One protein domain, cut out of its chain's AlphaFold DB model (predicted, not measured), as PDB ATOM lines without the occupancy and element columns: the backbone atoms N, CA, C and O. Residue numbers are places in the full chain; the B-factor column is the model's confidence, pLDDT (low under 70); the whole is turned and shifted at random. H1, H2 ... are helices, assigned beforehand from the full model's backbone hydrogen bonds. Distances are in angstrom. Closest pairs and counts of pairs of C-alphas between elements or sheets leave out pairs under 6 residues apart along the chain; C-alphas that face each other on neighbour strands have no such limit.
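Overview. This is residues 12 to 110, 123 to 144 and 163 to 196 of the 758 residues of the protein "Putative Serine/threonine-protein phosphatase 2A 56 kDa regulatory subunit delta" of Streblomastix strix (UniProt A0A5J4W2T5). H2, H3, H4 and H5 make an up-and-down bundle, each running against the one before. Residues 13 to 23 of H1 stick out. The 155 printed residues have six named helices, H1 to H6: all helix. The whole is only just loose, close to compact: radius of gyration of the C-alphas 18.4 A, spans 68 by 35 by 30 A.

Along the chain. Find C-alpha 80 at (9.881, 2.822, -59.713); H3 runs from there 44.9 A to residue 110. H1 has residues 13 to 28, H2 54 to 67, H4 124 to 137, H5 166 to 181, and H6 187 to 193, ending at (12.579, -19.771, -28.948).

Arrangement. H3, with residues 89 to 100 alone, touches H5; their closest C-alphas, Val 97 and Ile 175, are 6.2 A apart. H4, the hub, touches H2, H5 and, only just, with 3 C-alpha pairs within 8 A, H6. H6 has 0 of 3 O i to N i+4 pairs within hydrogen-bond range, and 1 of 4 O i to N i+3.

Size, cuts and confidence. Cuts after residues 110 and 144 leave gaps of 16.7 A and 15.0 A. H1 to H2 is a long link. In the printed part 34 residues have pLDDT under 70, among them residues 12 to 41.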
ATOM      1  N   PRO A  12     -19.184  20.353 -49.473       43.00
ATOM      2  CA  PRO A  12     -20.034  19.486 -50.276       43.00
ATOM      3  C   PRO A  12     -19.756  18.023 -49.918       43.00
ATOM      4  O   PRO A  12     -18.614  17.650 -49.645       43.00
ATOM      5  N   VAL A  13     -20.800  17.190 -49.927       44.69
ATOM      6  CA  VAL A  13     -20.744  15.795 -49.446       44.69
ATOM      7  C   VAL A  13     -19.617  15.000 -50.116       44.69
ATOM      8  O   VAL A  13     -18.940  14.230 -49.448       44.69
ATOM      9  N   ALA A  14     -19.329  15.262 -51.396       39.72
ATOM     10  CA  ALA A  14     -18.204  14.665 -52.115       39.72
ATOM     11  C   ALA A  14     -16.828  14.949 -51.473       39.72
ATOM     12  O   ALA A  14     -15.973  14.071 -51.466       39.72
ATOM     13  N   THR A  15     -16.611  16.136 -50.896       42.22
ATOM     14  CA  THR A  15     -15.371  16.467 -50.176       42.22
ATOM     15  C   THR A  15     -15.294  15.738 -48.842       42.22
ATOM     16  O   THR A  15     -14.226  15.252 -48.504       42.22
ATOM     17  N   LEU A  16     -16.407  15.596 -48.111       44.28
ATOM     18  CA  LEU A  16     -16.435  14.805 -46.874       44.28
ATOM     19  C   LEU A  16     -16.215  13.313 -47.152       44.28
ATOM     20  O   LEU A  16     -15.439  12.680 -46.447       44.28
ATOM     21  N   VAL A  17     -16.823  12.766 -48.209       43.50
ATOM     22  CA  VAL A  17     -16.571  11.387 -48.655       43.50
ATOM     23  C   VAL A  17     -15.111  11.219 -49.075       43.50
ATOM     24  O   VAL A  17     -14.478  10.268 -48.638       43.50
ATOM     25  N   ALA A  18     -14.532  12.151 -49.838       38.78
ATOM     26  CA  ALA A  18     -13.114  12.099 -50.201       38.78
ATOM     27  C   ALA A  18     -12.182  12.214 -48.980       38.78
ATOM     28  O   ALA A  18     -11.196  11.495 -48.905       38.78
ATOM     29  N   GLU A  19     -12.498  13.068 -48.004       40.19
ATOM     30  CA  GLU A  19     -11.729  13.268 -46.766       40.19
ATOM     31  C   GLU A  19     -11.837  12.048 -45.826       40.19
ATOM     32  O   GLU A  19     -10.853  11.669 -45.194       40.19
ATOM     33  N   VAL A  20     -12.987  11.362 -45.796       45.41
ATOM     34  CA  VAL A  20     -13.180  10.074 -45.099       45.41
ATOM     35  C   VAL A  20     -12.497   8.918 -45.837       45.41
ATOM     36  O   VAL A  20     -11.873   8.083 -45.193       45.41
ATOM     37  N   VAL A  21     -12.554   8.869 -47.171       42.72
ATOM     38  CA  VAL A  21     -11.857   7.856 -47.987       42.72
ATOM     39  C   VAL A  21     -10.341   8.040 -47.910       42.72
ATOM     40  O   VAL A  21      -9.625   7.048 -47.824       42.72
ATOM     41  N   LEU A  22      -9.842   9.278 -47.873       41.28
ATOM     42  CA  LEU A  22      -8.428   9.575 -47.637       41.28
ATOM     43  C   LEU A  22      -8.006   9.155 -46.229       41.28
ATOM     44  O   LEU A  22      -7.024   8.434 -46.118       41.28
ATOM     45  N   LYS A  23      -8.785   9.466 -45.183       43.00
ATOM     46  CA  LYS A  23      -8.515   8.958 -43.825       43.00
ATOM     47  C   LYS A  23      -8.559   7.433 -43.736       43.00
ATOM     48  O   LYS A  23      -7.668   6.847 -43.134       43.00
ATOM     49  N   LYS A  24      -9.520   6.769 -44.393       42.66
ATOM     50  CA  LYS A  24      -9.529   5.302 -44.518       42.66
ATOM     51  C   LYS A  24      -8.315   4.800 -45.322       42.66
ATOM     52  O   LYS A  24      -7.780   3.755 -44.978       42.66
ATOM     53  N   LYS A  25      -7.812   5.522 -46.337       37.91
ATOM     54  CA  LYS A  25      -6.577   5.162 -47.078       37.91
ATOM     55  C   LYS A  25      -5.297   5.411 -46.259       37.91
ATOM     56  O   LYS A  25      -4.337   4.657 -46.390       37.91
ATOM     57  N   GLU A  26      -5.292   6.405 -45.379       36.75
ATOM     58  CA  GLU A  26      -4.237   6.626 -44.386       36.75
ATOM     59  C   GLU A  26      -4.264   5.518 -43.317       36.75
ATOM     60  O   GLU A  26      -3.219   4.954 -43.026       36.75
ATOM     61  N   GLN A  27      -5.445   5.098 -42.838       39.91
ATOM     62  CA  GLN A  27      -5.625   3.953 -41.924       39.91
ATOM     63  C   GLN A  27      -5.310   2.584 -42.568       39.91
ATOM     64  O   GLN A  27      -4.822   1.687 -41.881       39.91
ATOM     65  N   ARG A  28      -5.548   2.406 -43.881       44.00
ATOM     66  CA  ARG A  28      -5.150   1.206 -44.658       44.00
ATOM     67  C   ARG A  28      -3.650   0.963 -44.598       44.00
ATOM     68  O   ARG A  28      -3.199  -0.176 -44.517       44.00
ATOM     69  N   ASN A  29      -2.879   2.044 -44.597       43.19
ATOM     70  CA  ASN A  29      -1.492   1.984 -44.204       43.19
ATOM     71  C   ASN A  29      -1.427   1.870 -42.676       43.19
ATOM     72  O   ASN A  29      -1.341   2.866 -41.969       43.19
ATOM     73  N   SER A  30      -1.323   0.636 -42.172       40.94
ATOM     74  CA  SER A  30      -0.840   0.328 -40.809       40.94
ATOM     75  C   SER A  30       0.668   0.641 -40.661       40.94
ATOM     76  O   SER A  30       1.470  -0.113 -40.105       40.94
ATOM     77  N   GLN A  31       1.066   1.786 -41.216       46.44
ATOM     78  CA  GLN A  31       2.385   2.377 -41.183       46.44
ATOM     79  C   GLN A  31       2.408   3.336 -40.000       46.44
ATOM     80  O   GLN A  31       1.926   4.463 -40.077       46.44
ATOM     81  N   TYR A  32       3.013   2.886 -38.905       40.94
ATOM     82  CA  TYR A  32       3.503   3.806 -37.893       40.94
ATOM     83  C   TYR A  32       4.384   4.852 -38.578       40.94
ATOM     84  O   TYR A  32       5.430   4.524 -39.149       40.94
ATOM     85  N   HIS A  33       3.965   6.109 -38.505       37.97
ATOM     86  CA  HIS A  33       4.855   7.228 -38.744       37.97
ATOM     87  C   HIS A  33       5.814   7.325 -37.554       37.97
ATOM     88  O   HIS A  33       5.568   8.070 -36.609       37.97
ATOM     89  N   ASP A  34       6.916   6.571 -37.603       37.06
ATOM     90  CA  ASP A  34       8.090   6.910 -36.802       37.06
ATOM     91  C   ASP A  34       8.474   8.364 -37.132       37.06
ATOM     92  O   ASP A  34       8.482   8.754 -38.305       37.06
ATOM     93  N   GLU A  35       8.834   9.162 -36.118       38.69
ATOM     94  CA  GLU A  35       9.077  10.621 -36.215       38.69
ATOM     95  C   GLU A  35      10.186  11.036 -37.215       38.69
ATOM     96  O   GLU A  35      10.448  12.218 -37.417       38.69
ATOM     97  N   HIS A  36      10.844  10.061 -37.848       38.75
ATOM     98  CA  HIS A  36      11.982  10.208 -38.753       38.75
ATOM     99  C   HIS A  36      11.655   9.872 -40.223       38.75
ATOM    100  O   HIS A  36      12.522  10.003 -41.088       38.75
ATOM    101  N   GLY A  37      10.416   9.464 -40.529       46.41
ATOM    102  CA  GLY A  37       9.992   9.086 -41.880       46.41
ATOM    103  C   GLY A  37      10.503   7.712 -42.341       46.41
ATOM    104  O   GLY A  37      11.403   7.111 -41.753       46.41
ATOM    105  N   ILE A  38       9.901   7.177 -43.408       55.56
ATOM    106  CA  ILE A  38      10.162   5.797 -43.842       55.56
ATOM    107  C   ILE A  38      11.458   5.722 -44.658       55.56
ATOM    108  O   ILE A  38      11.480   6.011 -45.857       55.56
ATOM    109  N   VAL A  39      12.538   5.270 -44.018       52.12
ATOM    110  CA  VAL A  39      13.788   4.911 -44.703       52.12
ATOM    111  C   VAL A  39      13.626   3.543 -45.367       52.12
ATOM    112  O   VAL A  39      13.818   2.494 -44.749       52.12
ATOM    113  N   TRP A  40      13.260   3.549 -46.646       65.06
ATOM    114  CA  TRP A  40      13.161   2.329 -47.443       65.06
ATOM    115  C   TRP A  40      14.547   1.742 -47.741       65.06
ATOM    116  O   TRP A  40      15.410   2.420 -48.297       65.06
ATOM    117  N   GLN A  41      14.748   0.466 -47.415       68.81
ATOM    118  CA  GLN A  41      15.978  -0.268 -47.726       68.81
ATOM    119  C   GLN A  41      15.861  -0.971 -49.087       68.81
ATOM    120  O   GLN A  41      14.768  -1.375 -49.492       68.81
ATOM    121  N   GLU A  42      16.980  -1.147 -49.793       75.31
ATOM    122  CA  GLU A  42      17.003  -1.917 -51.039       75.31
ATOM    123  C   GLU A  42      16.757  -3.406 -50.769       75.31
ATOM    124  O   GLU A  42      17.482  -4.039 -50.002       75.31
ATOM    125  N   VAL A  43      15.769  -3.988 -51.456       78.44
ATOM    126  CA  VAL A  43      15.574  -5.443 -51.468       78.44
ATOM    127  C   VAL A  43      16.597  -6.075 -52.423       78.44
ATOM    128  O   VAL A  43      16.537  -5.805 -53.632       78.44
ATOM    129  N   PRO A  44      17.514  -6.935 -51.936       78.38
ATOM    130  CA  PRO A  44      18.484  -7.610 -52.787       78.38
ATOM    131  C   PRO A  44      17.816  -8.711 -53.620       78.38
ATOM    132  O   PRO A  44      16.934  -9.439 -53.154       78.38
ATOM    133  N   GLU A  45      18.269  -8.863 -54.861       77.62
ATOM    134  CA  GLU A  45      17.856  -9.965 -55.730       77.62
ATOM    135  C   GLU A  45      18.623 -11.242 -55.357       77.62
ATOM    136  O   GLU A  45      19.852 -11.295 -55.442       77.62
ATOM    137  N   MET A  46      17.904 -12.275 -54.911       81.44
ATOM    138  CA  MET A  46      18.524 -13.490 -54.382       81.44
ATOM    139  C   MET A  46      18.560 -14.616 -55.419       81.44
ATOM    140  O   MET A  46      17.577 -14.925 -56.089       81.44
ATOM    141  N   LYS A  47      19.714 -15.288 -55.520       80.81
ATOM    142  CA  LYS A  47      19.918 -16.411 -56.450       80.81
ATOM    143  C   LYS A  47      18.997 -17.596 -56.124       80.81
ATOM    144  O   LYS A  47      18.760 -17.917 -54.959       80.81
ATOM    145  N   SER A  48      18.547 -18.292 -57.171       80.44
ATOM    146  CA  SER A  48      17.752 -19.522 -57.053       80.44
ATOM    147  C   SER A  48      18.527 -20.646 -56.357       80.44
ATOM    148  O   SER A  48      19.678 -20.918 -56.699       80.44
ATOM    149  N   PHE A  49      17.855 -21.377 -55.461       77.12
ATOM    150  CA  PHE A  49      18.403 -22.520 -54.716       77.12
ATOM    151  C   PHE A  49      18.967 -23.658 -55.590       77.12
ATOM    152  O   PHE A  49      19.744 -24.475 -55.094       77.12
ATOM    153  N   LYS A  50      18.612 -23.720 -56.883       72.62
ATOM    154  CA  LYS A  50      19.203 -24.674 -57.842       72.62
ATOM    155  C   LYS A  50      20.696 -24.418 -58.088       72.62
ATOM    156  O   LYS A  50      21.438 -25.368 -58.307       72.62
ATOM    157  N   ASN A  51      21.131 -23.160 -58.010       74.62
ATOM    158  CA  ASN A  51      22.465 -22.711 -58.423       74.62
ATOM    159  C   ASN A  51      23.423 -22.548 -57.228       74.62
ATOM    160  O   ASN A  51      24.393 -21.796 -57.305       74.62
ATOM    161  N   ILE A  52      23.107 -23.186 -56.097       76.56
ATOM    162  CA  ILE A  52      23.791 -23.008 -54.813       76.56
ATOM    163  C   ILE A  52      24.182 -24.379 -54.275       76.56
ATOM    164  O   ILE A  52      23.351 -25.295 -54.222       76.56
ATOM    165  N   ASP A  53      25.449 -24.501 -53.885       76.12
ATOM    166  CA  ASP A  53      26.004 -25.716 -53.297       76.12
ATOM    167  C   ASP A  53      25.298 -26.084 -51.983       76.12
ATOM    168  O   ASP A  53      24.877 -25.212 -51.223       76.12
ATOM    169  N   VAL A  54      25.154 -27.387 -51.733       71.38
ATOM    170  CA  VAL A  54      24.336 -27.956 -50.656       71.38
ATOM    171  C   VAL A  54      24.753 -27.418 -49.286       71.38
ATOM    172  O   VAL A  54      23.874 -27.070 -48.502       71.38
ATOM    173  N   ALA A  55      26.059 -27.272 -49.039       73.31
ATOM    174  CA  ALA A  55      26.601 -26.772 -47.775       73.31
ATOM    175  C   ALA A  55      26.163 -25.329 -47.450       73.31
ATOM    176  O   ALA A  55      25.912 -25.002 -46.295       73.31
ATOM    177  N   ASN A  56      25.998 -24.479 -48.469       81.31
ATOM    178  CA  ASN A  56      25.675 -23.058 -48.295       81.31
ATOM    179  C   ASN A  56      24.164 -22.764 -48.343       81.31
ATOM    180  O   ASN A  56      23.752 -21.605 -48.230       81.31
ATOM    181  N   ARG A  57      23.307 -23.783 -48.520       81.06
ATOM    182  CA  ARG A  57      21.850 -23.583 -48.658       81.06
ATOM    183  C   ARG A  57      21.189 -23.080 -47.385       81.06
ATOM    184  O   ARG A  57      20.288 -22.255 -47.496       81.06
ATOM    185  N   GLU A  58      21.631 -23.521 -46.209       82.69
ATOM    186  CA  GLU A  58      21.070 -23.057 -44.932       82.69
ATOM    187  C   GLU A  58      21.352 -21.566 -44.701       82.69
ATOM    188  O   GLU A  58      20.440 -20.794 -44.409       82.69
ATOM    189  N   GLU A  59      22.599 -21.135 -44.910       85.88
ATOM    190  CA  GLU A  59      22.985 -19.730 -44.756       85.88
ATOM    191  C   GLU A  59      22.288 -18.838 -45.800       85.88
ATOM    192  O   GLU A  59      21.794 -17.758 -45.471       85.88
ATOM    193  N   HIS A  60      22.176 -19.301 -47.052       86.12
ATOM    194  CA  HIS A  60      21.440 -18.581 -48.096       86.12
ATOM    195  C   HIS A  60      19.940 -18.488 -47.802       86.12
ATOM    196  O   HIS A  60      19.342 -17.439 -48.030       86.12
ATOM    197  N   PHE A  61      19.333 -19.547 -47.257       87.38
ATOM    198  CA  PHE A  61      17.935 -19.543 -46.824       87.38
ATOM    199  C   PHE A  61      17.703 -18.502 -45.718       87.38
ATOM    200  O   PHE A  61      16.795 -17.684 -45.835       87.38
ATOM    201  N   ILE A  62      18.581 -18.443 -44.709       88.06
ATOM    202  CA  ILE A  62      18.532 -17.424 -43.644       88.06
ATOM    203  C   ILE A  62      18.695 -16.006 -44.216       88.06
ATOM    204  O   ILE A  62      17.899 -15.121 -43.898       88.06
ATOM    205  N   LYS A  63      19.673 -15.779 -45.106       87.69
ATOM    206  CA  LYS A  63      19.860 -14.481 -45.784       87.69
ATOM    207  C   LYS A  63      18.629 -14.085 -46.611       87.69
ATOM    208  O   LYS A  63      18.237 -12.921 -46.603       87.69
ATOM    209  N   MET A  64      17.990 -15.041 -47.291       87.62
ATOM    210  CA  MET A  64      16.792 -14.789 -48.095       87.62
ATOM    211  C   MET A  64      15.580 -14.456 -47.213       87.62
ATOM    212  O   MET A  64      14.869 -13.503 -47.524       87.62
ATOM    213  N   LEU A  65      15.394 -15.143 -46.078       88.75
ATOM    214  CA  LEU A  65      14.376 -14.785 -45.079       88.75
ATOM    215  C   LEU A  65      14.553 -13.339 -44.591       88.75
ATOM    216  O   LEU A  65      13.598 -12.569 -44.638       88.75
ATOM    217  N   TYR A  66      15.774 -12.935 -44.217       89.31
ATOM    218  CA  TYR A  66      16.039 -11.551 -43.806       89.31
ATOM    219  C   TYR A  66      15.830 -10.532 -44.937       89.31
ATOM    220  O   TYR A  66      15.304  -9.452 -44.673       89.31
ATOM    221  N   SER A  67      16.134 -10.870 -46.199       85.94
ATOM    222  CA  SER A  67      15.810  -9.995 -47.342       85.94
ATOM    223  C   SER A  67      14.302  -9.727 -47.475       85.94
ATOM    224  O   SER A  67      13.890  -8.630 -47.844       85.94
ATOM    225  N   CYS A  68      13.469 -10.702 -47.101       88.06
ATOM    226  CA  CYS A  68      12.011 -10.594 -47.116       88.06
ATOM    227  C   CYS A  68      11.431  -9.889 -45.870       88.06
ATOM    228  O   CYS A  68      10.234  -9.592 -45.841       88.06
ATOM    229  N   CYS A  69      12.249  -9.568 -44.860       85.69
ATOM    230  CA  CYS A  69      11.855  -8.703 -43.740       85.69
ATOM    231  C   CYS A  69      11.825  -7.213 -44.125       85.69
ATOM    232  O   CYS A  69      11.204  -6.419 -43.422       85.69
ATOM    233  N   ILE A  70      12.461  -6.819 -45.233       83.38
ATOM    234  CA  ILE A  70      12.454  -5.434 -45.718       83.38
ATOM    235  C   ILE A  70      11.028  -5.042 -46.136       83.38
ATOM    236  O   ILE A  70      10.355  -5.775 -46.869       83.38
ATOM    237  N   ARG A  71      10.547  -3.893 -45.650       76.69
ATOM    238  CA  ARG A  71       9.232  -3.331 -46.003       76.69
ATOM    239  C   ARG A  71       9.292  -2.684 -47.392       76.69
ATOM    240  O   ARG A  71      10.321  -2.138 -47.773       76.69
ATOM    241  N   VAL A  72       8.192  -2.765 -48.139       78.50
ATOM    242  CA  VAL A  72       8.054  -2.228 -49.505       78.50
ATOM    243  C   VAL A  72       6.720  -1.499 -49.632       78.50
ATOM    244  O   VAL A  72       5.759  -1.889 -48.972       78.50
ATOM    245  N   ASN A  73       6.665  -0.457 -50.461       76.31
ATOM    246  CA  ASN A  73       5.423   0.269 -50.729       76.31
ATOM    247  C   ASN A  73       4.559  -0.464 -51.781       76.31
ATOM    248  O   ASN A  73       5.089  -1.056 -52.729       76.31
ATOM    249  N   PHE A  74       3.237  -0.415 -51.607       75.88
ATOM    250  CA  PHE A  74       2.233  -1.019 -52.489       75.88
ATOM    251  C   PHE A  74       1.360   0.004 -53.236       75.88
ATOM    252  O   PHE A  74       0.657  -0.396 -54.159       75.88
ATOM    253  N   ASP A  75       1.436   1.303 -52.909       74.25
ATOM    254  CA  ASP A  75       0.656   2.335 -53.609       74.25
ATOM    255  C   ASP A  75       1.034   2.407 -55.100       74.25
ATOM    256  O   ASP A  75       2.210   2.360 -55.475       74.25
ATOM    257  N   GLU A  76       0.041   2.579 -55.973       68.44
ATOM    258  CA  GLU A  76       0.248   2.635 -57.427       68.44
ATOM    259  C   GLU A  76       1.135   3.820 -57.841       68.44
ATOM    260  O   GLU A  76       1.868   3.743 -58.832       68.44
ATOM    261  N   ASN A  77       1.135   4.888 -57.038       73.56
ATOM    262  CA  ASN A  77       1.967   6.080 -57.215       73.56
ATOM    263  C   ASN A  77       3.389   5.935 -56.638       73.56
ATOM    264  O   ASN A  77       4.167   6.889 -56.684       73.56
ATOM    265  N   ALA A  78       3.757   4.771 -56.090       73.44
ATOM    266  CA  ALA A  78       5.091   4.550 -55.543       73.44
ATOM    267  C   ALA A  78       6.191   4.702 -56.622       73.44
ATOM    268  O   ALA A  78       5.985   4.312 -57.780       73.44
ATOM    269  N   PRO A  79       7.384   5.222 -56.259       77.62
ATOM    270  CA  PRO A  79       8.490   5.396 -57.199       77.62
ATOM    271  C   PRO A  79       8.962   4.051 -57.767       77.62
ATOM    272  O   PRO A  79       8.870   3.019 -57.101       77.62
ATOM    273  N   GLU A  80       9.519   4.052 -58.982       77.75
ATOM    274  CA  GLU A  80       9.881   2.822 -59.713       77.75
ATOM    275  C   GLU A  80      10.796   1.880 -58.915       77.75
ATOM    276  O   GLU A  80      10.594   0.666 -58.931       77.75
ATOM    277  N   ASN A  81      11.719   2.429 -58.120       77.06
ATOM    278  CA  ASN A  81      12.578   1.653 -57.220       77.06
ATOM    279  C   ASN A  81      11.763   0.806 -56.223       77.06
ATOM    280  O   ASN A  81      12.105  -0.346 -55.976       77.06
ATOM    281  N   GLN A  82      10.650   1.328 -55.691       79.12
ATOM    282  CA  GLN A  82       9.756   0.566 -54.810       79.12
ATOM    283  C   GLN A  82       8.996  -0.525 -55.567       79.12
ATOM    284  O   GLN A  82       8.876  -1.635 -55.056       79.12
ATOM    285  N   LYS A  83       8.558  -0.267 -56.806       80.12
ATOM    286  CA  LYS A  83       7.920  -1.281 -57.671       80.12
ATOM    287  C   LYS A  83       8.893  -2.417 -58.021       80.12
ATOM    288  O   LYS A  83       8.517  -3.593 -58.000       80.12
ATOM    289  N   LEU A  84      10.167  -2.089 -58.242       82.94
ATOM    290  CA  LEU A  84      11.245  -3.064 -58.415       82.94
ATOM    291  C   LEU A  84      11.500  -3.868 -57.129       82.94
ATOM    292  O   LEU A  84      11.569  -5.094 -57.183       82.94
ATOM    293  N   TYR A  85      11.598  -3.215 -55.967       84.25
ATOM    294  CA  TYR A  85      11.813  -3.895 -54.681       84.25
ATOM    295  C   TYR A  85      10.631  -4.783 -54.273       84.25
ATOM    296  O   TYR A  85      10.843  -5.888 -53.776       84.25
ATOM    297  N   ASN A  86       9.400  -4.350 -54.552       84.88
ATOM    298  CA  ASN A  86       8.181  -5.143 -54.418       84.88
ATOM    299  C   ASN A  86       8.274  -6.414 -55.288       84.88
ATOM    300  O   ASN A  86       8.217  -7.526 -54.766       84.88
ATOM    301  N   THR A  87       8.596  -6.268 -56.578       86.19
ATOM    302  CA  THR A  87       8.804  -7.401 -57.501       86.19
ATOM    303  C   THR A  87       9.910  -8.361 -57.028       86.19
ATOM    304  O   THR A  87       9.703  -9.578 -56.997       86.19
ATOM    305  N   ARG A  88      11.070  -7.843 -56.593       86.94
ATOM    306  CA  ARG A  88      12.170  -8.658 -56.037       86.94
ATOM    307  C   ARG A  88      11.740  -9.421 -54.784       86.94
ATOM    308  O   ARG A  88      12.008 -10.617 -54.686       86.94
ATOM    309  N   LYS A  89      11.034  -8.772 -53.851       89.25
ATOM    310  CA  LYS A  89      10.505  -9.415 -52.638       89.25
ATOM    311  C   LYS A  89       9.504 -10.517 -52.983       89.25
ATOM    312  O   LYS A  89       9.604 -11.616 -52.436       89.25
ATOM    313  N   SER A  90       8.606 -10.270 -53.937       89.38
ATOM    314  CA  SER A  90       7.642 -11.263 -54.422       89.38
ATOM    315  C   SER A  90       8.337 -12.500 -54.992       89.38
ATOM    316  O   SER A  90       7.944 -13.625 -54.671       89.38
ATOM    317  N   ASN A  91       9.406 -12.302 -55.771       90.19
ATOM    318  CA  ASN A  91      10.223 -13.375 -56.336       90.19
ATOM    319  C   ASN A  91      11.007 -14.143 -55.260       90.19
ATOM    320  O   ASN A  91      10.969 -15.374 -55.253       90.19
ATOM    321  N   ASN A  92      11.655 -13.451 -54.316       90.38
ATOM    322  CA  ASN A  92      12.369 -14.082 -53.199       90.38
ATOM    323  C   ASN A  92      11.410 -14.937 -52.341       90.38
ATOM    324  O   ASN A  92      11.727 -16.083 -52.021       90.38
ATOM    325  N   LEU A  93      10.203 -14.439 -52.037       91.31
ATOM    326  CA  LEU A  93       9.159 -15.203 -51.338       91.31
ATOM    327  C   LEU A  93       8.688 -16.426 -52.145       91.31
ATOM    328  O   LEU A  93       8.588 -17.517 -51.588       91.31
ATOM    329  N   SER A  94       8.464 -16.291 -53.459       91.62
ATOM    330  CA  SER A  94       8.120 -17.432 -54.327       91.62
ATOM    331  C   SER A  94       9.223 -18.501 -54.360       91.62
ATOM    332  O   SER A  94       8.929 -19.697 -54.373       91.62
ATOM    333  N   LEU A  95      10.499 -18.093 -54.350       89.94
ATOM    334  CA  LEU A  95      11.642 -19.010 -54.293       89.94
ATOM    335  C   LEU A  95      11.723 -19.749 -52.948       89.94
ATOM    336  O   LEU A  95      12.052 -20.935 -52.948       89.94
ATOM    337  N   LEU A  96      11.400 -19.088 -51.829       90.44
ATOM    338  CA  LEU A  96      11.309 -19.718 -50.504       90.44
ATOM    339  C   LEU A  96      10.204 -20.782 -50.458       90.44
ATOM    340  O   LEU A  96      10.490 -21.924 -50.102       90.44
ATOM    341  N   VAL A  97       8.981 -20.441 -50.880       91.38
ATOM    342  CA  VAL A  97       7.845 -21.384 -50.950       91.38
ATOM    343  C   VAL A  97       8.194 -22.586 -51.837       91.38
ATOM    344  O   VAL A  97       8.057 -23.738 -51.423       91.38
ATOM    345  N   GLY A  98       8.743 -22.338 -53.032       87.69
ATOM    346  CA  GLY A  98       9.173 -23.400 -53.944       87.69
ATOM    347  C   GLY A  98      10.285 -24.292 -53.377       87.69
ATOM    348  O   GLY A  98      10.293 -25.497 -53.632       87.69
ATOM    349  N   TYR A  99      11.210 -23.736 -52.588       87.44
ATOM    350  CA  TYR A  99      12.253 -24.505 -51.905       87.44
ATOM    351  C   TYR A  99      11.684 -25.392 -50.791       87.44
ATOM    352  O   TYR A  99      12.019 -26.576 -50.741       87.44
ATOM    353  N   ILE A 100      10.789 -24.852 -49.956       89.31
ATOM    354  CA  ILE A 100      10.116 -25.587 -48.875       89.31
ATOM    355  C   ILE A 100       9.321 -26.761 -49.456       89.31
ATOM    356  O   ILE A 100       9.577 -27.906 -49.087       89.31
ATOM    357  N   ALA A 101       8.476 -26.519 -50.463       87.62
ATOM    358  CA  ALA A 101       7.678 -27.566 -51.107       87.62
ATOM    359  C   ALA A 101       8.533 -28.664 -51.781       87.62
ATOM    360  O   ALA A 101       8.157 -29.839 -51.799       87.62
ATOM    361  N   LEU A 102       9.702 -28.318 -52.338       85.56
ATOM    362  CA  LEU A 102      10.665 -29.304 -52.853       85.56
ATOM    363  C   LEU A 102      11.369 -30.080 -51.731       85.56
ATOM    364  O   LEU A 102      11.695 -31.255 -51.914       85.56
ATOM    365  N   GLY A 103      11.621 -29.434 -50.594       82.19
ATOM    366  CA  GLY A 103      12.178 -30.047 -49.395       82.19
ATOM    367  C   GLY A 103      11.221 -31.062 -48.770       82.19
ATOM    368  O   GLY A 103      11.603 -32.207 -48.544       82.19
ATOM    369  N   GLU A 104       9.957 -30.690 -48.584       84.88
ATOM    370  CA  GLU A 104       8.925 -31.561 -48.012       84.88
ATOM    371  C   GLU A 104       8.618 -32.764 -48.907       84.88
ATOM    372  O   GLU A 104       8.532 -33.889 -48.418       84.88
ATOM    373  N   LYS A 105       8.569 -32.581 -50.236       83.06
ATOM    374  CA  LYS A 105       8.473 -33.706 -51.187       83.06
ATOM    375  C   LYS A 105       9.641 -34.685 -51.043       83.06
ATOM    376  O   LYS A 105       9.444 -35.893 -51.150       83.06
ATOM    377  N   LYS A 106      10.857 -34.193 -50.766       80.31
ATOM    378  CA  LYS A 106      11.998 -35.067 -50.458       80.31
ATOM    379  C   LYS A 106      11.809 -35.770 -49.118       80.31
ATOM    380  O   LYS A 106      12.002 -36.977 -49.084       80.31
ATOM    381  N   GLN A 107      11.385 -35.078 -48.061       77.06
ATOM    382  CA  GLN A 107      11.108 -35.702 -46.758       77.06
ATOM    383  C   GLN A 107      10.042 -36.805 -46.849       77.06
ATOM    384  O   GLN A 107      10.247 -37.892 -46.315       77.06
ATOM    385  N   ALA A 108       8.946 -36.571 -47.577       74.75
ATOM    386  CA  ALA A 108       7.895 -37.564 -47.797       74.75
ATOM    387  C   ALA A 108       8.421 -38.811 -48.534       74.75
ATOM    388  O   ALA A 108       8.134 -39.937 -48.129       74.75
ATOM    389  N   ASN A 109       9.259 -38.626 -49.558       72.00
ATOM    390  CA  ASN A 109       9.894 -39.735 -50.276       72.00
ATOM    391  C   ASN A 109      10.950 -40.468 -49.418       72.00
ATOM    392  O   ASN A 109      11.104 -41.682 -49.535       72.00
ATOM    393  N   GLN A 110      11.659 -39.756 -48.533       67.12
ATOM    394  CA  GLN A 110      12.619 -40.329 -47.576       67.12
ATOM    395  C   GLN A 110      11.916 -41.138 -46.475       67.12
ATOM    396  O   GLN A 110      12.430 -42.172 -46.058       67.12
ATOM    397  N   PRO A 123      16.120 -26.406 -40.357       84.94
ATOM    398  CA  PRO A 123      17.168 -26.479 -39.336       84.94
ATOM    399  C   PRO A 123      16.952 -25.454 -38.214       84.94
ATOM    400  O   PRO A 123      16.462 -24.352 -38.472       84.94
ATOM    401  N   LYS A 124      17.360 -25.764 -36.972       84.12
ATOM    402  CA  LYS A 124      17.103 -24.899 -35.797       84.12
ATOM    403  C   LYS A 124      17.612 -23.456 -35.963       84.12
ATOM    404  O   LYS A 124      16.976 -22.522 -35.478       84.12
ATOM    405  N   SER A 125      18.711 -23.264 -36.691       85.75
ATOM    406  CA  SER A 125      19.280 -21.956 -37.056       85.75
ATOM    407  C   SER A 125      18.296 -21.035 -37.798       85.75
ATOM    408  O   SER A 125      18.387 -19.814 -37.687       85.75
ATOM    409  N   THR A 126      17.325 -21.603 -38.519       87.31
ATOM    410  CA  THR A 126      16.351 -20.861 -39.338       87.31
ATOM    411  C   THR A 126      15.152 -20.335 -38.547       87.31
ATOM    412  O   THR A 126      14.512 -19.374 -38.974       87.31
ATOM    413  N   TRP A 127      14.845 -20.920 -37.384       90.12
ATOM    414  CA  TRP A 127      13.564 -20.703 -36.699       90.12
ATOM    415  C   TRP A 127      13.365 -19.243 -36.260       90.12
ATOM    416  O   TRP A 127      12.279 -18.691 -36.427       90.12
ATOM    417  N   MET A 128      14.423 -18.585 -35.771       89.75
ATOM    418  CA  MET A 128      14.378 -17.164 -35.397       89.75
ATOM    419  C   MET A 128      14.239 -16.230 -36.607       89.75
ATOM    420  O   MET A 128      13.583 -15.197 -36.503       89.75
ATOM    421  N   ALA A 129      14.800 -16.595 -37.764       89.81
ATOM    422  CA  ALA A 129      14.635 -15.822 -38.994       89.81
ATOM    423  C   ALA A 129      13.194 -15.927 -39.532       89.81
ATOM    424  O   ALA A 129      12.636 -14.929 -39.980       89.81
ATOM    425  N   ILE A 130      12.557 -17.100 -39.415       91.44
ATOM    426  CA  ILE A 130      11.137 -17.302 -39.764       91.44
ATOM    427  C   ILE A 130      10.226 -16.533 -38.803       91.44
ATOM    428  O   ILE A 130       9.333 -15.818 -39.252       91.44
ATOM    429  N   ARG A 131      10.486 -16.610 -37.491       90.44
ATOM    430  CA  ARG A 131       9.803 -15.778 -36.490       90.44
ATOM    431  C   ARG A 131       9.899 -14.298 -36.865       90.44
ATOM    432  O   ARG A 131       8.873 -13.630 -36.962       90.44
ATOM    433  N   LYS A 132      11.107 -13.799 -37.160       89.75
ATOM    434  CA  LYS A 132      11.317 -12.391 -37.518       89.75
ATOM    435  C   LYS A 132      10.624 -11.997 -38.826       89.75
ATOM    436  O   LYS A 132      10.125 -10.875 -38.924       89.75
ATOM    437  N   LEU A 133      10.545 -12.905 -39.803       90.62
ATOM    438  CA  LEU A 133       9.779 -12.705 -41.036       90.62
ATOM    439  C   LEU A 133       8.293 -12.466 -40.730       90.62
ATOM    440  O   LEU A 133       7.725 -11.506 -41.248       90.62
ATOM    441  N   VAL A 134       7.686 -13.284 -39.864       91.31
ATOM    442  CA  VAL A 134       6.279 -13.136 -39.445       91.31
ATOM    443  C   VAL A 134       6.080 -11.867 -38.613       91.31
ATOM    444  O   VAL A 134       5.207 -11.063 -38.929       91.31
ATOM    445  N   GLU A 135       6.926 -11.620 -37.610       89.00
ATOM    446  CA  GLU A 135       6.857 -10.411 -36.772       89.00
ATOM    447  C   GLU A 135       6.968  -9.106 -37.578       89.00
ATOM    448  O   GLU A 135       6.399  -8.099 -37.179       89.00
ATOM    449  N   THR A 136       7.705  -9.097 -38.694       86.31
ATOM    450  CA  THR A 136       7.947  -7.866 -39.471       86.31
ATOM    451  C   THR A 136       6.916  -7.635 -40.585       86.31
ATOM    452  O   THR A 136       6.740  -6.491 -41.007       86.31
ATOM    453  N   ASN A 137       6.251  -8.697 -41.066       87.88
ATOM    454  CA  ASN A 137       5.315  -8.647 -42.202       87.88
ATOM    455  C   ASN A 137       3.841  -8.885 -41.840       87.88
ATOM    456  O   ASN A 137       2.981  -8.504 -42.623       87.88
ATOM    457  N   ILE A 138       3.546  -9.556 -40.723       89.19
ATOM    458  CA  ILE A 138       2.180  -9.947 -40.336       89.19
ATOM    459  C   ILE A 138       1.736  -9.206 -39.073       89.19
ATOM    460  O   ILE A 138       0.650  -8.625 -39.047       89.19
ATOM    461  N   LEU A 139       2.576  -9.201 -38.031       87.25
ATOM    462  CA  LEU A 139       2.237  -8.544 -36.770       87.25
ATOM    463  C   LEU A 139       2.296  -7.019 -36.922       87.25
ATOM    464  O   LEU A 139       3.365  -6.431 -37.080       87.25
ATOM    465  N   ARG A 140       1.124  -6.393 -36.846       84.06
ATOM    466  CA  ARG A 140       0.908  -4.946 -36.894       84.06
ATOM    467  C   ARG A 140      -0.196  -4.565 -35.915       84.06
ATOM    468  O   ARG A 140      -1.009  -5.415 -35.551       84.06
ATOM    469  N   GLU A 141      -0.219  -3.308 -35.482       72.62
ATOM    470  CA  GLU A 141      -1.442  -2.775 -34.884       72.62
ATOM    471  C   GLU A 141      -2.461  -2.587 -36.004       72.62
ATOM    472  O   GLU A 141      -2.155  -2.025 -37.058       72.62
ATOM    473  N   LEU A 142      -3.652  -3.139 -35.793       74.00
ATOM    474  CA  LEU A 142      -4.785  -2.919 -36.676       74.00
ATOM    475  C   LEU A 142      -5.314  -1.503 -36.419       74.00
ATOM    476  O   LEU A 142      -5.302  -1.074 -35.260       74.00
ATOM    477  N   PRO A 143      -5.784  -0.777 -37.450       62.69
ATOM    478  CA  PRO A 143      -6.450   0.497 -37.228       62.69
ATOM    479  C   PRO A 143      -7.615   0.262 -36.267       62.69
ATOM    480  O   PRO A 143      -8.468  -0.595 -36.508       62.69
ATOM    481  N   HIS A 144      -7.630   0.982 -35.144       52.78
ATOM    482  CA  HIS A 144      -8.768   0.911 -34.239       52.78
ATOM    483  C   HIS A 144     -10.012   1.377 -35.003       52.78
ATOM    484  O   HIS A 144      -9.965   2.466 -35.581       52.78
ATOM    485  N   GLU A 163      -6.597  -5.669 -47.635       82.38
ATOM    486  CA  GLU A 163      -5.171  -5.433 -47.403       82.38
ATOM    487  C   GLU A 163      -4.400  -5.376 -48.737       82.38
ATOM    488  O   GLU A 163      -4.438  -6.311 -49.549       82.38
ATOM    489  N   GLU A 164      -3.690  -4.266 -48.967       81.75
ATOM    490  CA  GLU A 164      -2.931  -4.013 -50.202       81.75
ATOM    491  C   GLU A 164      -1.652  -4.864 -50.257       81.75
ATOM    492  O   GLU A 164      -1.237  -5.310 -51.329       81.75
ATOM    493  N   SER A 165      -1.060  -5.171 -49.096       86.06
ATOM    494  CA  SER A 165       0.167  -5.970 -49.005       86.06
ATOM    495  C   SER A 165      -0.038  -7.493 -49.109       86.06
ATOM    496  O   SER A 165       0.928  -8.272 -49.063       86.06
ATOM    497  N   TRP A 166      -1.285  -7.928 -49.338       89.94
ATOM    498  CA  TRP A 166      -1.702  -9.333 -49.383       89.94
ATOM    499  C   TRP A 166      -0.824 -10.268 -50.240       89.94
ATOM    500  O   TRP A 166      -0.452 -11.323 -49.725       89.94
ATOM    501  N   PRO A 167      -0.384  -9.922 -51.474       89.19
ATOM    502  CA  PRO A 167       0.428 -10.826 -52.308       89.19
ATOM    503  C   PRO A 167       1.789 -11.219 -51.705       89.19
ATOM    504  O   PRO A 167       2.428 -12.174 -52.157       89.19
ATOM    505  N   HIS A 168       2.263 -10.477 -50.698       90.00
ATOM    506  CA  HIS A 168       3.413 -10.860 -49.879       90.00
ATOM    507  C   HIS A 168       2.992 -11.567 -48.595       90.00
ATOM    508  O   HIS A 168       3.593 -12.586 -48.254       90.00
ATOM    509  N   MET A 169       1.965 -11.068 -47.903       90.94
ATOM    510  CA  MET A 169       1.487 -11.669 -46.655       90.94
ATOM    511  C   MET A 169       1.008 -13.108 -46.846       90.94
ATOM    512  O   MET A 169       1.380 -13.959 -46.047       90.94
ATOM    513  N   GLU A 170       0.282 -13.407 -47.925       93.81
ATOM    514  CA  GLU A 170      -0.153 -14.759 -48.298       93.81
ATOM    515  C   GLU A 170       1.021 -15.750 -48.300       93.81
ATOM    516  O   GLU A 170       0.973 -16.787 -47.639       93.81
ATOM    517  N   LYS A 171       2.133 -15.383 -48.952       93.00
ATOM    518  CA  LYS A 171       3.352 -16.205 -49.013       93.00
ATOM    519  C   LYS A 171       4.040 -16.333 -47.653       93.00
ATOM    520  O   LYS A 171       4.605 -17.381 -47.354       93.00
ATOM    521  N   VAL A 172       4.012 -15.292 -46.814       94.56
ATOM    522  CA  VAL A 172       4.574 -15.359 -45.451       94.56
ATOM    523  C   VAL A 172       3.717 -16.256 -44.550       94.56
ATOM    524  O   VAL A 172       4.272 -17.079 -43.820       94.56
ATOM    525  N   TYR A 173       2.386 -16.166 -44.639       95.25
ATOM    526  CA  TYR A 173       1.455 -17.078 -43.971       95.25
ATOM    527  C   TYR A 173       1.654 -18.524 -44.432       95.25
ATOM    528  O   TYR A 173       1.634 -19.431 -43.600       95.25
ATOM    529  N   ASP A 174       1.880 -18.751 -45.726       94.44
ATOM    530  CA  ASP A 174       2.137 -20.077 -46.281       94.44
ATOM    531  C   ASP A 174       3.453 -20.682 -45.752       94.44
ATOM    532  O   ASP A 174       3.456 -21.783 -45.195       94.44
ATOM    533  N   ILE A 175       4.559 -19.925 -45.806       93.62
ATOM    534  CA  ILE A 175       5.854 -20.313 -45.212       93.62
ATOM    535  C   ILE A 175       5.696 -20.636 -43.717       93.62
ATOM    536  O   ILE A 175       6.220 -21.644 -43.237       93.62
ATOM    537  N   PHE A 176       4.964 -19.803 -42.975       95.06
ATOM    538  CA  PHE A 176       4.751 -19.987 -41.540       95.06
ATOM    539  C   PHE A 176       3.899 -21.224 -41.223       95.06
ATOM    540  O   PHE A 176       4.207 -21.961 -40.284       95.06
ATOM    541  N   GLN A 177       2.865 -21.509 -42.017       93.69
ATOM    542  CA  GLN A 177       2.039 -22.704 -41.845       93.69
ATOM    543  C   GLN A 177       2.808 -23.998 -42.148       93.69
ATOM    544  O   GLN A 177       2.667 -24.962 -41.391       93.69
ATOM    545  N   HIS A 178       3.648 -24.013 -43.188       92.75
ATOM    546  CA  HIS A 178       4.563 -25.127 -43.459       92.75
ATOM    547  C   HIS A 178       5.584 -25.299 -42.322       92.75
ATOM    548  O   HIS A 178       5.768 -26.406 -41.821       92.75
ATOM    549  N   PHE A 179       6.158 -24.206 -41.804       92.38
ATOM    550  CA  PHE A 179       7.036 -24.239 -40.628       92.38
ATOM    551  C   PHE A 179       6.347 -24.845 -39.388       92.38
ATOM    552  O   PHE A 179       6.896 -25.750 -38.761       92.38
ATOM    553  N   ILE A 180       5.118 -24.422 -39.058       91.62
ATOM    554  CA  ILE A 180       4.328 -24.996 -37.951       91.62
ATOM    555  C   ILE A 180       4.095 -26.504 -38.150       91.62
ATOM    556  O   ILE A 180       4.091 -27.259 -37.175       91.62
ATOM    557  N   MET A 181       3.862 -26.957 -39.384       90.00
ATOM    558  CA  MET A 181       3.506 -28.348 -39.686       90.00
ATOM    559  C   MET A 181       4.697 -29.276 -39.966       90.00
ATOM    560  O   MET A 181       4.543 -30.490 -39.817       90.00
ATOM    561  N   SER A 182       5.878 -28.754 -40.293       88.62
ATOM    562  CA  SER A 182       7.049 -29.564 -40.646       88.62
ATOM    563  C   SER A 182       7.463 -30.524 -39.522       88.62
ATOM    564  O   SER A 182       7.523 -30.112 -38.360       88.62
ATOM    565  N   PRO A 183       7.783 -31.799 -39.804       83.69
ATOM    566  CA  PRO A 183       8.212 -32.759 -38.782       83.69
ATOM    567  C   PRO A 183       9.528 -32.378 -38.081       83.69
ATOM    568  O   PRO A 183       9.766 -32.848 -36.973       83.69
ATOM    569  N   ASP A 184      10.348 -31.500 -38.672       82.19
ATOM    570  CA  ASP A 184      11.619 -31.047 -38.087       82.19
ATOM    571  C   ASP A 184      11.442 -30.126 -36.868       82.19
ATOM    572  O   ASP A 184      12.327 -30.022 -36.017       82.19
ATOM    573  N   VAL A 185      10.304 -29.431 -36.779       84.94
ATOM    574  CA  VAL A 185      10.077 -28.390 -35.771       84.94
ATOM    575  C   VAL A 185       9.545 -29.014 -34.485       84.94
ATOM    576  O   VAL A 185       8.337 -29.184 -34.295       84.94
ATOM    577  N   GLU A 186      10.455 -29.380 -33.582       83.69
ATOM    578  CA  GLU A 186      10.118 -29.994 -32.296       83.69
ATOM    579  C   GLU A 186       9.285 -29.053 -31.397       83.69
ATOM    580  O   GLU A 186       9.823 -28.068 -30.873       83.69
ATOM    581  N   PRO A 187       8.002 -29.361 -31.097       85.81
ATOM    582  CA  PRO A 187       7.125 -28.438 -30.363       85.81
ATOM    583  C   PRO A 187       7.586 -28.130 -28.932       85.81
ATOM    584  O   PRO A 187       7.187 -27.126 -28.348       85.81
ATOM    585  N   LYS A 188       8.421 -28.999 -28.344       82.25
ATOM    586  CA  LYS A 188       8.984 -28.817 -26.997       82.25
ATOM    587  C   LYS A 188      10.054 -27.725 -26.939       82.25
ATOM    588  O   LYS A 188      10.190 -27.109 -25.885       82.25
ATOM    589  N   ILE A 189      10.782 -27.509 -28.037       79.75
ATOM    590  CA  ILE A 189      11.888 -26.548 -28.141       79.75
ATOM    591  C   ILE A 189      11.386 -25.269 -28.818       79.75
ATOM    592  O   ILE A 189      11.569 -24.177 -28.288       79.75
ATOM    593  N   ALA A 190      10.663 -25.400 -29.935       78.12
ATOM    594  CA  ALA A 190      10.162 -24.260 -30.699       78.12
ATOM    595  C   ALA A 190       9.235 -23.333 -29.885       78.12
ATOM    596  O   ALA A 190       9.245 -22.130 -30.126       78.12
ATOM    597  N   LYS A 191       8.518 -23.850 -28.871       78.38
ATOM    598  CA  LYS A 191       7.690 -23.054 -27.938       78.38
ATOM    599  C   LYS A 191       8.461 -22.069 -27.039       78.38
ATOM    600  O   LYS A 191       7.836 -21.267 -26.348       78.38
ATOM    601  N   LEU A 192       9.783 -22.234 -26.914       73.62
ATOM    602  CA  LEU A 192      10.645 -21.390 -26.076       73.62
ATOM    603  C   LEU A 192      11.292 -20.287 -26.914       73.62
ATOM    604  O   LEU A 192      11.312 -19.136 -26.493       73.62
ATOM    605  N   ASP A 193      11.774 -20.653 -28.103       75.38
ATOM    606  CA  ASP A 193      12.579 -19.771 -28.948       75.38
ATOM    607  C   ASP A 193      11.706 -19.036 -29.995       75.38
ATOM    608  O   ASP A 193      11.692 -17.807 -30.086       75.38
ATOM    609  N   ALA A 194      10.940 -19.789 -30.794       79.62
ATOM    610  CA  ALA A 194      10.379 -19.313 -32.064       79.62
ATOM    611  C   ALA A 194       8.867 -19.031 -32.046       79.62
ATOM    612  O   ALA A 194       8.399 -18.164 -32.776       79.62
ATOM    613  N   VAL A 195       8.106 -19.766 -31.232       87.81
ATOM    614  CA  VAL A 195       6.643 -19.676 -31.107       87.81
ATOM    615  C   VAL A 195       6.312 -19.538 -29.622       87.81
ATOM    616  O   VAL A 195       5.809 -20.462 -28.995       87.81
ATOM    617  N   ASP A 196       6.691 -18.416 -29.016       90.00
ATOM    618  CA  ASP A 196       6.472 -18.194 -27.585       90.00
ATOM    619  C   ASP A 196       5.030 -17.741 -27.274       90.00
ATOM    620  O   ASP A 196       4.217 -17.458 -28.155       90.00
TER     621      ASP A 196